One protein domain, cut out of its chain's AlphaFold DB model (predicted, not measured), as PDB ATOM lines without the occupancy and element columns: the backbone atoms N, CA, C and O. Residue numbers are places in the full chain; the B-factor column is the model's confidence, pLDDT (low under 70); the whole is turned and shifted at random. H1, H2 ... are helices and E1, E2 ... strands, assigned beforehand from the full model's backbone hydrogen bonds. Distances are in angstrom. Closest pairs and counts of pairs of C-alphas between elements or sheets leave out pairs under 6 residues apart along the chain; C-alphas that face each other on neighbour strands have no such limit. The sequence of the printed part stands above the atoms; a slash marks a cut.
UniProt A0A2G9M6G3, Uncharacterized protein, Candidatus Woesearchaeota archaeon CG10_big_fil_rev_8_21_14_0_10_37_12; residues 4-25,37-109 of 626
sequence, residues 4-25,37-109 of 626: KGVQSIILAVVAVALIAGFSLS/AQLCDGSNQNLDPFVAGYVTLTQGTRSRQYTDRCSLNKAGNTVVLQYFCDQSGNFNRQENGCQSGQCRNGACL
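This is residues 4 to 25 and 37 to 109 of the 626 residues of an uncharacterized protein of Candidatus Woesearchaeota archaeon CG10_big_fil_rev_8_21_14_0_10_37_12 (UniProt A0A2G9M6G3). A lone helix, H1, stands well away from a body of two small three-stranded sheets, E1 E2 E3 and E4 E5 E6; E3 runs on into E4, and the end of E5 comes close to the first sheet. The printed part has 95 residues with one named helix followed by six named strands, class mixed. Both sheets are antiparallel, their strands side by side in chain order. The whole is extended, a rod of 70 by 24 by 21 A with a radius of gyration of the C-alphas of 21.4 A.

Begin at H1, residues 4 to 19, where every O i to N i+4 pair is within hydrogen-bond range; it is on neither sheet. Next find the meander of E1, residues 39 to 42, E2, 54 to 59, and E3, 62 to 67, each strand the antiparallel neighbour of the one before. N 41 and O 56 are 3.1 A apart, N 57 and O 64 2.8 A. E3 runs on at 59 degrees into E4, residues 69 to 72, which opens a second meander with E5, 78 to 85, and E6, 91 to 97. Here N 71 and O 79 are 2.9 A apart, N 82 and O 94 2.9 A. Between the sheets, the closest C-alphas of E1 and E5, Cys 40 and Cys 85, are 5.8 A apart.

Find C-alpha 4 at (34.617, 40.659, -14.698); H1 runs 23.0 A from there. E1 spans 10.0 A, E2 16.5 A, E3 16.7 A, E4 10.2 A and E5 22.8 A. E6 runs 20.1 A to C-alpha 97 at (16.297, 46.267, -46.776).

The C-alphas farthest apart, Gly 21 and Ser 100, are 70.4 A apart. Residues 26 to 36 are not printed, and C-alphas 25 and 37 are 24.7 A apart. E1 to E2 is a long link. Confidence is under 70 at residues 4 to 10, 17, 23 to 25, 37 to 38 and 44 to 46.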
ATOM      1  N   LYS A   4      33.408  40.001 -15.229       47.72
ATOM      2  CA  LYS A   4      34.617  40.659 -14.698       47.72
ATOM      3  C   LYS A   4      34.374  41.482 -13.421       47.72
ATOM      4  O   LYS A   4      35.233  41.518 -12.543       47.72
ATOM      5  N   GLY A   5      33.202  42.105 -13.285       54.78
ATOM      6  CA  GLY A   5      32.837  42.871 -12.088       54.78
ATOM      7  C   GLY A   5      32.560  41.971 -10.883       54.78
ATOM      8  O   GLY A   5      32.981  42.278  -9.774       54.78
ATOM      9  N   VAL A   6      31.931  40.815 -11.113       60.75
ATOM     10  CA  VAL A   6      31.645  39.835 -10.052       60.75
ATOM     11  C   VAL A   6      32.937  39.190  -9.536       60.75
ATOM     12  O   VAL A   6      33.120  39.086  -8.327       60.75
ATOM     13  N   GLN A   7      33.876  38.841 -10.424       62.81
ATOM     14  CA  GLN A   7      35.181  38.302 -10.014       62.81
ATOM     15  C   GLN A   7      36.007  39.294  -9.187       62.81
ATOM     16  O   GLN A   7      36.652  38.885  -8.227       62.81
ATOM     17  N   SER A   8      35.956  40.588  -9.515       65.44
ATOM     18  CA  SER A   8      36.719  41.615  -8.790       65.44
ATOM     19  C   SER A   8      36.197  41.829  -7.362       65.44
ATOM     20  O   SER A   8      36.985  42.014  -6.439       65.44
ATOM     21  N   ILE A   9      34.878  41.739  -7.162       68.75
ATOM     22  CA  ILE A   9      34.257  41.839  -5.832       68.75
ATOM     23  C   ILE A   9      34.552  40.585  -4.999       68.75
ATOM     24  O   ILE A   9      34.892  40.707  -3.827       68.75
ATOM     25  N   ILE A  10      34.490  39.390  -5.599       69.50
ATOM     26  CA  ILE A  10      34.834  38.138  -4.904       69.50
ATOM     27  C   ILE A  10      36.300  38.162  -4.456       69.50
ATOM     28  O   ILE A  10      36.581  37.836  -3.305       69.50
ATOM     29  N   LEU A  11      37.225  38.618  -5.311       70.81
ATOM     30  CA  LEU A  11      38.638  38.749  -4.938       70.81
ATOM     31  C   LEU A  11      38.844  39.722  -3.768       70.81
ATOM     32  O   LEU A  11      39.620  39.426  -2.863       70.81
ATOM     33  N   ALA A  12      38.133  40.852  -3.756       71.94
ATOM     34  CA  ALA A  12      38.221  41.829  -2.672       71.94
ATOM     35  C   ALA A  12      37.664  41.283  -1.344       71.94
ATOM     36  O   ALA A  12      38.273  41.480  -0.295       71.94
ATOM     37  N   VAL A  13      36.545  40.554  -1.379       71.44
ATOM     38  CA  VAL A  13      35.930  39.960  -0.178       71.44
ATOM     39  C   VAL A  13      36.786  38.821   0.384       71.44
ATOM     40  O   VAL A  13      36.984  38.752   1.596       71.44
ATOM     41  N   VAL A  14      37.356  37.972  -0.479       72.88
ATOM     42  CA  VAL A  14      38.293  36.913  -0.063       72.88
ATOM     43  C   VAL A  14      39.571  37.515   0.530       72.88
ATOM     44  O   VAL A  14      40.042  37.042   1.561       72.88
ATOM     45  N   ALA A  15      40.096  38.600  -0.052       72.25
ATOM     46  CA  ALA A  15      41.266  39.293   0.486       72.25
ATOM     47  C   ALA A  15      41.012  39.881   1.887       72.25
ATOM     48  O   ALA A  15      41.849  39.728   2.772       72.25
ATOM     49  N   VAL A  16      39.848  40.495   2.123       75.00
ATOM     50  CA  VAL A  16      39.479  41.035   3.447       75.00
ATOM     51  C   VAL A  16      39.278  39.918   4.479       75.00
ATOM     52  O   VAL A  16      39.717  40.055   5.621       75.00
ATOM     53  N   ALA A  17      38.674  38.793   4.089       68.31
ATOM     54  CA  ALA A  17      38.466  37.653   4.983       68.31
ATOM     55  C   ALA A  17      39.777  36.956   5.391       68.31
ATOM     56  O   ALA A  17      39.924  36.565   6.551       68.31
ATOM     57  N   LEU A  18      40.746  36.865   4.471       71.25
ATOM     58  CA  LEU A  18      42.080  36.326   4.753       71.25
ATOM     59  C   LEU A  18      42.869  37.214   5.728       71.25
ATOM     60  O   LEU A  18      43.533  36.691   6.620       71.25
ATOM     61  N   ILE A  19      42.755  38.544   5.618       76.06
ATOM     62  CA  ILE A  19      43.389  39.492   6.555       76.06
ATOM     63  C   ILE A  19      42.783  39.374   7.966       76.06
ATOM     64  O   ILE A  19      43.478  39.579   8.957       76.06
ATOM     65  N   ALA A  20      41.506  38.999   8.068       73.81
ATOM     66  CA  ALA A  20      40.803  38.806   9.336       73.81
ATOM     67  C   ALA A  20      40.927  37.381   9.925       73.81
ATOM     68  O   ALA A  20      40.310  37.095  10.948       73.81
ATOM     69  N   GLY A  21      41.716  36.487   9.311       72.56
ATOM     70  CA  GLY A  21      41.985  35.138   9.832       72.56
ATOM     71  C   GLY A  21      40.875  34.107   9.594       72.56
ATOM     72  O   GLY A  21      40.920  33.018  10.167       72.56
ATOM     73  N   PHE A  22      39.889  34.409   8.745       71.62
ATOM     74  CA  PHE A  22      38.824  33.468   8.399       71.62
ATOM     75  C   PHE A  22      39.230  32.597   7.205       71.62
ATOM     76  O   PHE A  22      39.612  33.097   6.147       71.62
ATOM     77  N   SER A  23      39.107  31.277   7.359       66.31
ATOM     78  CA  SER A  23      39.256  30.321   6.256       66.31
ATOM     79  C   SER A  23      37.933  30.227   5.499       66.31
ATOM     80  O   SER A  23      37.043  29.488   5.905       66.31
ATOM     81  N   LEU A  24      37.777  31.009   4.429       60.97
ATOM     82  CA  LEU A  24      36.640  30.880   3.517       60.97
ATOM     83  C   LEU A  24      37.021  29.959   2.355       60.97
ATOM     84  O   LEU A  24      37.962  30.251   1.613       60.97
ATOM     85  N   SER A  25      36.289  28.858   2.178       58.88
ATOM     86  CA  SER A  25      36.393  28.034   0.974       58.88
ATOM     87  C   SER A  25      35.608  28.689  -0.164       58.88
ATOM     88  O   SER A  25      34.503  29.194   0.036       58.88
ATOM     89  N   ALA A  37      20.167  36.282 -15.392       56.47
ATOM     90  CA  ALA A  37      21.023  36.295 -16.556       56.47
ATOM     91  C   ALA A  37      20.090  36.128 -17.754       56.47
ATOM     92  O   ALA A  37      19.453  35.088 -17.914       56.47
ATOM     93  N   GLN A  38      19.933  37.203 -18.519       65.88
ATOM     94  CA  GLN A  38      19.224  37.159 -19.780       65.88
ATOM     95  C   GLN A  38      20.100  36.349 -20.730       65.88
ATOM     96  O   GLN A  38      21.157  36.810 -21.152       65.88
ATOM     97  N   LEU A  39      19.693  35.111 -20.983       78.56
ATOM     98  CA  LEU A  39      20.366  34.226 -21.921       78.56
ATOM     99  C   LEU A  39      19.715  34.434 -23.284       78.56
ATOM    100  O   LEU A  39      18.515  34.212 -23.446       78.56
ATOM    101  N   CYS A  40      20.511  34.925 -24.225       80.94
ATOM    102  CA  CYS A  40      20.149  35.086 -25.622       80.94
ATOM    103  C   CYS A  40      20.901  34.009 -26.406       80.94
ATOM    104  O   CYS A  40      22.131  34.016 -26.420       80.94
ATOM    105  N   ASP A  41      20.168  33.079 -27.013       79.62
ATOM    106  CA  ASP A  41      20.718  32.008 -27.849       79.62
ATOM    107  C   ASP A  41      19.916  31.936 -29.152       79.62
ATOM    108  O   ASP A  41      18.694  32.098 -29.131       79.62
ATOM    109  N   GLY A  42      20.566  31.752 -30.296       75.50
ATOM    110  CA  GLY A  42      19.890  31.847 -31.586       75.50
ATOM    111  C   GLY A  42      20.720  31.374 -32.767       75.50
ATOM    112  O   GLY A  42      21.948  31.337 -32.727       75.50
ATOM    113  N   SER A  43      20.020  31.036 -33.848       70.62
ATOM    114  CA  SER A  43      20.605  30.458 -35.061       70.62
ATOM    115  C   SER A  43      21.249  31.484 -36.000       70.62
ATOM    116  O   SER A  43      21.827  31.085 -37.006       70.62
ATOM    117  N   ASN A  44      21.139  32.791 -35.714       64.00
ATOM    118  CA  ASN A  44      21.467  33.859 -36.666       64.00
ATOM    119  C   ASN A  44      22.542  34.830 -36.139       64.00
ATOM    120  O   ASN A  44      22.256  35.972 -35.790       64.00
ATOM    121  N   GLN A  45      23.799  34.372 -36.062       66.25
ATOM    122  CA  GLN A  45      24.927  35.229 -35.651       66.25
ATOM    123  C   GLN A  45      25.507  36.091 -36.787       66.25
ATOM    124  O   GLN A  45      26.232  37.043 -36.511       66.25
ATOM    125  N   ASN A  46      25.176  35.797 -38.050       68.06
ATOM    126  CA  ASN A  46      25.820  36.420 -39.212       68.06
ATOM    127  C   ASN A  46      25.021  37.562 -39.863       68.06
ATOM    128  O   ASN A  46      25.495  38.116 -40.849       68.06
ATOM    129  N   LEU A  47      23.851  37.941 -39.325       82.94
ATOM    130  CA  LEU A  47      23.020  39.049 -39.840       82.94
ATOM    131  C   LEU A  47      22.729  38.969 -41.353       82.94
ATOM    132  O   LEU A  47      22.552  39.994 -42.006       82.94
ATOM    133  N   ASP A  48      22.690  37.760 -41.920       86.06
ATOM    134  CA  ASP A  48      22.429  37.562 -43.343       86.06
ATOM    135  C   ASP A  48      20.923  37.725 -43.603       86.06
ATOM    136  O   ASP A  48      20.142  36.879 -43.155       86.06
ATOM    137  N   PRO A  49      20.471  38.786 -44.297       86.06
ATOM    138  CA  PRO A  49      19.048  39.031 -44.509       86.06
ATOM    139  C   PRO A  49      18.392  38.007 -45.447       86.06
ATOM    140  O   PRO A  49      17.167  38.014 -45.571       86.06
ATOM    141  N   PHE A  50      19.162  37.140 -46.111       88.25
ATOM    142  CA  PHE A  50      18.659  36.096 -47.009       88.25
ATOM    143  C   PHE A  50      18.407  34.755 -46.304       88.25
ATOM    144  O   PHE A  50      17.840  33.847 -46.916       88.25
ATOM    145  N   VAL A  51      18.772  34.623 -45.025       88.00
ATOM    146  CA  VAL A  51      18.561  33.405 -44.231       88.00
ATOM    147  C   VAL A  51      17.642  33.709 -43.054       88.00
ATOM    148  O   VAL A  51      17.965  34.508 -42.178       88.00
ATOM    149  N   ALA A  52      16.488  33.039 -43.022       87.94
ATOM    150  CA  ALA A  52      15.546  33.165 -41.919       87.94
ATOM    151  C   ALA A  52      16.132  32.532 -40.652       87.94
ATOM    152  O   ALA A  52      16.511  31.358 -40.647       87.94
ATOM    153  N   GLY A  53      16.175  33.301 -39.571       89.56
ATOM    154  CA  GLY A  53      16.661  32.850 -38.280       89.56
ATOM    155  C   GLY A  53      15.679  33.084 -37.143       89.56
ATOM    156  O   GLY A  53      14.564  33.591 -37.310       89.56
ATOM    157  N   TYR A  54      16.108  32.672 -35.954       90.81
ATOM    158  CA  TYR A  54      15.398  32.953 -34.719       90.81
ATOM    159  C   TYR A  54      16.362  33.141 -33.553       90.81
ATOM    160  O   TYR A  54      17.487  32.636 -33.546       90.81
ATOM    161  N   VAL A  55      15.861  33.821 -32.531       91.50
ATOM    162  CA  VAL A  55      16.512  33.990 -31.236       91.50
ATOM    163  C   VAL A  55      15.554  33.602 -30.129       91.50
ATOM    164  O   VAL A  55      14.389  33.988 -30.127       91.50
ATOM    165  N   THR A  56      16.065  32.878 -29.149       90.56
ATOM    166  CA  THR A  56      15.372  32.517 -27.924       90.56
ATOM    167  C   THR A  56      15.920  33.360 -26.780       90.56
ATOM    168  O   THR A  56      17.096  33.283 -26.427       90.56
ATOM    169  N   LEU A  57      15.048  34.168 -26.186       90.56
ATOM    170  CA  LEU A  57      15.347  34.999 -25.034       90.56
ATOM    171  C   LEU A  57      14.829  34.338 -23.759       90.56
ATOM    172  O   LEU A  57      13.616  34.218 -23.569       90.56
ATOM    173  N   THR A  58      15.738  33.958 -22.865       87.56
ATOM    174  CA  THR A  58      15.399  33.340 -21.578       87.56
ATOM    175  C   THR A  58      15.668  34.315 -20.433       87.56
ATOM    176  O   THR A  58      16.794  34.772 -20.241       87.56
ATOM    177  N   GLN A  59      14.626  34.638 -19.663       85.00
ATOM    178  CA  GLN A  59      14.679  35.497 -18.477       85.00
ATOM    179  C   GLN A  59      14.111  34.732 -17.273       85.00
ATOM    180  O   GLN A  59      12.895  34.592 -17.108       85.00
ATOM    181  N   GLY A  60      14.996  34.211 -16.421       83.69
ATOM    182  CA  GLY A  60      14.592  33.324 -15.326       83.69
ATOM    183  C   GLY A  60      14.007  32.015 -15.867       83.69
ATOM    184  O   GLY A  60      14.660  31.330 -16.642       83.69
ATOM    185  N   THR A  61      12.774  31.673 -15.481       83.12
ATOM    186  CA  THR A  61      12.069  30.461 -15.952       83.12
ATOM    187  C   THR A  61      11.234  30.680 -17.216       83.12
ATOM    188  O   THR A  61      10.605  29.745 -17.706       83.12
ATOM    189  N   ARG A  62      11.179  31.910 -17.741       86.50
ATOM    190  CA  ARG A  62      10.397  32.244 -18.938       86.50
ATOM    191  C   ARG A  62      11.312  32.324 -20.148       86.50
ATOM    192  O   ARG A  62      12.332  33.006 -20.101       86.50
ATOM    193  N   SER A  63      10.900  31.682 -21.232       88.50
ATOM    194  CA  SER A  63      11.571  31.756 -22.525       88.50
ATOM    195  C   SER A  63      10.609  32.287 -23.589       88.50
ATOM    196  O   SER A  63       9.412  31.990 -23.551       88.50
ATOM    197  N   ARG A  64      11.112  33.125 -24.498       93.00
ATOM    198  CA  ARG A  64      10.374  33.658 -25.652       93.00
ATOM    199  C   ARG A  64      11.223  33.543 -26.905       93.00
ATOM    200  O   ARG A  64      12.365  33.986 -26.907       93.00
ATOM    201  N   GLN A  65      10.640  33.011 -27.970       92.75
ATOM    202  CA  GLN A  65      11.282  32.930 -29.276       92.75
ATOM    203  C   GLN A  65      10.863  34.118 -30.150       92.75
ATOM    204  O   GLN A  65       9.688  34.481 -30.203       92.75
ATOM    205  N   TYR A  66      11.833  34.707 -30.834       92.69
ATOM    206  CA  TYR A  66      11.678  35.782 -31.800       92.69
ATOM    207  C   TYR A  66      12.211  35.279 -33.136       92.69
ATOM    208  O   TYR A  66      13.409  35.057 -33.278       92.69
ATOM    209  N   THR A  67      11.318  35.052 -34.091       93.25
ATOM    210  CA  THR A  67      11.669  34.657 -35.457       93.25
ATOM    211  C   THR A  67      11.785  35.889 -36.338       93.25
ATOM    212  O   THR A  67      10.984  36.825 -36.198       93.25
ATOM    213  N   ASP A  68      12.730  35.870 -37.270       94.19
ATOM    214  CA  ASP A  68      12.846  36.918 -38.278       94.19
ATOM    215  C   ASP A  68      11.521  37.065 -39.034       94.19
ATOM    216  O   ASP A  68      10.785  36.096 -39.257       94.19
ATOM    217  N   ARG A  69      11.156  38.301 -39.385       95.38
ATOM    218  CA  ARG A  69       9.861  38.566 -40.028       95.38
ATOM    219  C   ARG A  69       9.933  39.666 -41.066       95.38
ATOM    220  O   ARG A  69      10.657  40.644 -40.911       95.38
ATOM    221  N   CYS A  70       9.105  39.527 -42.089       95.75
ATOM    222  CA  CYS A  70       8.922  40.543 -43.113       95.75
ATOM    223  C   CYS A  70       8.126  41.727 -42.564       95.75
ATOM    224  O   CYS A  70       7.158  41.547 -41.820       95.75
ATOM    225  N   SER A  71       8.527  42.940 -42.927       95.62
ATOM    226  CA  SER A  71       7.834  44.168 -42.548       95.62
ATOM    227  C   SER A  71       8.010  45.242 -43.621       95.62
ATOM    228  O   SER A  71       8.763  45.060 -44.576       95.62
ATOM    229  N   LEU A  72       7.311  46.361 -43.457       94.94
ATOM    230  CA  LEU A  72       7.514  47.570 -44.246       94.94
ATOM    231  C   LEU A  72       8.138  48.623 -43.332       94.94
ATOM    232  O   LEU A  72       7.680  48.810 -42.202       94.94
ATOM    233  N   ASN A  73       9.183  49.301 -43.798       92.88
ATOM    234  CA  ASN A  73       9.737  50.431 -43.059       92.88
ATOM    235  C   ASN A  73       8.836  51.676 -43.201       92.88
ATOM    236  O   ASN A  73       7.830  51.668 -43.910       92.88
ATOM    237  N   LYS A  74       9.212  52.786 -42.556       94.00
ATOM    238  CA  LYS A  74       8.446  54.049 -42.621       94.00
ATOM    239  C   LYS A  74       8.316  54.632 -44.034       94.00
ATOM    240  O   LYS A  74       7.408  55.416 -44.269       94.00
ATOM    241  N   ALA A  75       9.214  54.266 -44.948       92.38
ATOM    242  CA  ALA A  75       9.171  54.676 -46.348       92.38
ATOM    243  C   ALA A  75       8.315  53.737 -47.221       92.38
ATOM    244  O   ALA A  75       8.207  53.962 -48.420       92.38
ATOM    245  N   GLY A  76       7.716  52.687 -46.645       93.00
ATOM    246  CA  GLY A  76       6.939  51.688 -47.379       93.00
ATOM    247  C   GLY A  76       7.783  50.624 -48.087       93.00
ATOM    248  O   GLY A  76       7.228  49.805 -48.813       93.00
ATOM    249  N   ASN A  77       9.102  50.594 -47.871       93.12
ATOM    250  CA  ASN A  77       9.982  49.598 -48.483       93.12
ATOM    251  C   ASN A  77       9.945  48.283 -47.695       93.12
ATOM    252  O   ASN A  77       9.958  48.295 -46.460       93.12
ATOM    253  N   THR A  78       9.972  47.153 -48.405       93.81
ATOM    254  CA  THR A  78      10.073  45.816 -47.806       93.81
ATOM    255  C   THR A  78      11.415  45.617 -47.107       93.81
ATOM    256  O   THR A  78      12.482  45.737 -47.715       93.81
ATOM    257  N   VAL A  79      11.353  45.262 -45.824       94.81
ATOM    258  CA  VAL A  79      12.511  44.974 -44.972       94.81
ATOM    259  C   VAL A  79      12.336  43.636 -44.254       94.81
ATOM    260  O   VAL A  79      11.213  43.206 -43.969       94.81
ATOM    261  N   VAL A  80      13.450  42.996 -43.906       94.56
ATOM    262  CA  VAL A  80      13.485  41.924 -42.905       94.56
ATOM    263  C   VAL A  80      13.801  42.548 -41.551       94.56
ATOM    264  O   VAL A  80      14.768  43.296 -41.402       94.56
ATOM    265  N   LEU A  81      12.978  42.227 -40.557       94.56
ATOM    266  CA  LEU A  81      13.280  42.462 -39.152       94.56
ATOM    267  C   LEU A  81      14.054  41.260 -38.629       94.56
ATOM    268  O   LEU A  81      13.433  40.236 -38.336       94.56
ATOM    269  N   GLN A  82      15.374  41.401 -38.528       93.00
ATOM    270  CA  GLN A  82      16.235  40.364 -37.975       93.00
ATOM    271  C   GLN A  82      16.388  40.525 -36.471       93.00
ATOM    272  O   GLN A  82      16.684  41.622 -35.980       93.00
ATOM    273  N   TYR A  83      16.204  39.424 -35.752       92.31
ATOM    274  CA  TYR A  83      16.496  39.318 -34.329       92.31
ATOM    275  C   TYR A  83      17.779  38.516 -34.153       92.31
ATOM    276  O   TYR A  83      17.926  37.435 -34.713       92.31
ATOM    277  N   PHE A  84      18.713  39.041 -33.368       91.06
ATOM    278  CA  PHE A  84      20.020  38.417 -33.168       91.06
ATOM    279  C   PHE A  84      20.542  38.685 -31.755       91.06
ATOM    280  O   PHE A  84      20.097  39.610 -31.069       91.06
ATOM    281  N   CYS A  85      21.493  37.863 -31.324       88.94
ATOM    282  CA  CYS A  85      22.257  38.092 -30.105       88.94
ATOM    283  C   CYS A  85      23.607  38.695 -30.495       88.94
ATOM    284  O   CYS A  85      24.296  38.140 -31.350       88.94
ATOM    285  N   ASP A  86      23.987  39.824 -29.899       86.38
ATOM    286  CA  ASP A  86      25.328  40.373 -30.116       86.38
ATOM    287  C   ASP A  86      26.401  39.549 -29.379       86.38
ATOM    288  O   ASP A  86      26.106  38.652 -28.586       86.38
ATOM    289  N   GLN A  87      27.674  39.882 -29.602       82.81
ATOM    290  CA  GLN A  87      28.811  39.207 -28.957       82.81
ATOM    291  C   GLN A  87      28.809  39.325 -27.420       82.81
ATOM    292  O   GLN A  87      29.502  38.570 -26.740       82.81
ATOM    293  N   SER A  88      28.048  40.270 -26.863       83.81
ATOM    294  CA  SER A  88      27.877  40.443 -25.419       83.81
ATOM    295  C   SER A  88      26.675  39.662 -24.867       83.81
ATOM    296  O   SER A  88      26.435  39.701 -23.660       83.81
ATOM    297  N   GLY A  89      25.942  38.934 -25.718       81.56
ATOM    298  CA  GLY A  89      24.744  38.180 -25.356       81.56
ATOM    299  C   GLY A  89      23.486  39.043 -25.233       81.56
ATOM    300  O   GLY A  89      22.489  38.583 -24.672       81.56
ATOM    301  N   ASN A  90      23.502  40.284 -25.731       86.94
ATOM    302  CA  ASN A  90      22.315  41.134 -25.706       86.94
ATOM    303  C   ASN A  90      21.420  40.851 -26.911       86.94
ATOM    304  O   ASN A  90      21.883  40.689 -28.041       86.94
ATOM    305  N   PHE A  91      20.115  40.857 -26.656       89.50
ATOM    306  CA  PHE A  91      19.088  40.756 -27.682       89.50
ATOM    307  C   PHE A  91      18.990  42.067 -28.460       89.50
ATOM    308  O   PHE A  91      18.712  43.116 -27.874       89.50
ATOM    309  N   ASN A  92      19.173  41.992 -29.773       91.50
ATOM    310  CA  ASN A  92      19.119  43.128 -30.677       91.50
ATOM    311  C   ASN A  92      18.144  42.874 -31.832       91.50
ATOM    312  O   ASN A  92      17.776  41.739 -32.147       91.50
ATOM    313  N   ARG A  93      17.723  43.973 -32.464       92.94
ATOM    314  CA  ARG A  93      16.866  43.984 -33.651       92.94
ATOM    315  C   ARG A  93      17.475  44.905 -34.699       92.94
ATOM    316  O   ARG A  93      17.768  46.057 -34.385       92.94
ATOM    317  N   GLN A  94      17.566  44.431 -35.935       93.00
ATOM    318  CA  GLN A  94      18.009  45.222 -37.083       93.00
ATOM    319  C   GLN A  94      16.985  45.168 -38.220       93.00
ATOM    320  O   GLN A  94      16.306  44.164 -38.431       93.00
ATOM    321  N   GLU A  95      16.859  46.288 -38.927       94.25
ATOM    322  CA  GLU A  95      16.094  46.408 -40.166       94.25
ATOM    323  C   GLU A  95      17.055  46.312 -41.348       94.25
ATOM    324  O   GLU A  95      17.911  47.180 -41.510       94.25
ATOM    325  N   ASN A  96      16.898  45.277 -42.173       92.38
ATOM    326  CA  ASN A  96      17.678  45.105 -43.396       92.38
ATOM    327  C   ASN A  96      16.755  45.187 -44.616       92.38
ATOM    328  O   ASN A  96      15.738  44.497 -44.691       92.38
ATOM    329  N   GLY A  97      17.082  46.073 -45.558       90.75
ATOM    330  CA  GLY A  97      16.297  46.267 -46.776       90.75
ATOM    331  C   GLY A  97      16.447  45.104 -47.751       90.75
ATOM    332  O   GLY A  97      17.563  44.663 -48.015       90.75
ATOM    333  N   CYS A  98      15.336  44.640 -48.325       88.81
ATOM    334  CA  CYS A  98      15.383  43.646 -49.392       88.81
ATOM    335  C   CYS A  98      15.569  44.333 -50.741       88.81
ATOM    336  O   CYS A  98      14.670  45.026 -51.212       88.81
ATOM    337  N   GLN A  99      16.711  44.100 -51.393       85.69
ATOM    338  CA  GLN A  99      16.996  44.658 -52.722       85.69
ATOM    339  C   GLN A  99      15.996  44.196 -53.792       85.69
ATOM    340  O   GLN A  99      15.675  44.949 -54.704       85.69
ATOM    341  N   SER A 100      15.444  42.988 -53.650       78.31
ATOM    342  CA  SER A 100      14.371  42.474 -54.509       78.31
ATOM    343  C   SER A 100      13.015  43.151 -54.281       78.31
ATOM    344  O   SER A 100      12.076  42.899 -55.030       78.31
ATOM    345  N   GLY A 101      12.870  43.948 -53.217       86.56
ATOM    346  CA  GLY A 101      11.581  44.460 -52.753       86.56
ATOM    347  C   GLY A 101      10.651  43.379 -52.189       86.56
ATOM    348  O   GLY A 101       9.520  43.687 -51.815       86.56
ATOM    349  N   GLN A 102      11.103  42.124 -52.093       89.44
ATOM    350  CA  GLN A 102      10.291  40.991 -51.662       89.44
ATOM    351  C   GLN A 102      10.914  40.278 -50.459       89.44
ATOM    352  O   GLN A 102      12.116  40.024 -50.399       89.44
ATOM    353  N   CYS A 103      10.063  39.915 -49.502       90.94
ATOM    354  CA  CYS A 103      10.431  39.148 -48.319       90.94
ATOM    355  C   CYS A 103       9.420  38.025 -48.113       90.94
ATOM    356  O   CYS A 103       8.212  38.236 -48.252       90.94
ATOM    357  N   ARG A 104       9.907  36.837 -47.746       93.00
ATOM    358  CA  ARG A 104       9.070  35.686 -47.401       93.00
ATOM    359  C   ARG A 104       9.652  34.964 -46.193       93.00
ATOM    360  O   ARG A 104      10.845  34.700 -46.145       93.00
ATOM    361  N   ASN A 105       8.798  34.623 -45.226       91.19
ATOM    362  CA  ASN A 105       9.159  33.841 -44.035       91.19
ATOM    363  C   ASN A 105      10.378  34.379 -43.256       91.19
ATOM    364  O   ASN A 105      11.166  33.598 -42.740       91.19
ATOM    365  N   GLY A 106      10.540  35.704 -43.177       89.62
ATOM    366  CA  GLY A 106      11.653  36.305 -42.436       89.62
ATOM    367  C   GLY A 106      12.987  36.326 -43.178       89.62
ATOM    368  O   GLY A 106      13.997  36.614 -42.555       89.62
ATOM    369  N   ALA A 107      12.995  36.071 -44.489       90.38
ATOM    370  CA  ALA A 107      14.161  36.230 -45.349       90.38
ATOM    371  C   ALA A 107      13.821  37.085 -46.574       90.38
ATOM    372  O   ALA A 107      12.728  36.982 -47.148       90.38
ATOM    373  N   CYS A 108      14.767  37.916 -46.999       89.75
ATOM    374  CA  CYS A 108      14.704  38.555 -48.298       89.75
ATOM    375  C   CYS A 108      14.750  37.467 -49.361       89.75
ATOM    376  O   CYS A 108      15.598  36.574 -49.326       89.75
ATOM    377  N   LEU A 109      13.849  37.555 -50.333       87.31
ATOM    378  CA  LEU A 109      14.026  36.758 -51.531       87.31
ATOM    379  C   LEU A 109      15.253  37.325 -52.233       87.31
ATOM    380  O   LEU A 109      15.315  38.536 -52.471       87.31
TER     381      LEU A 109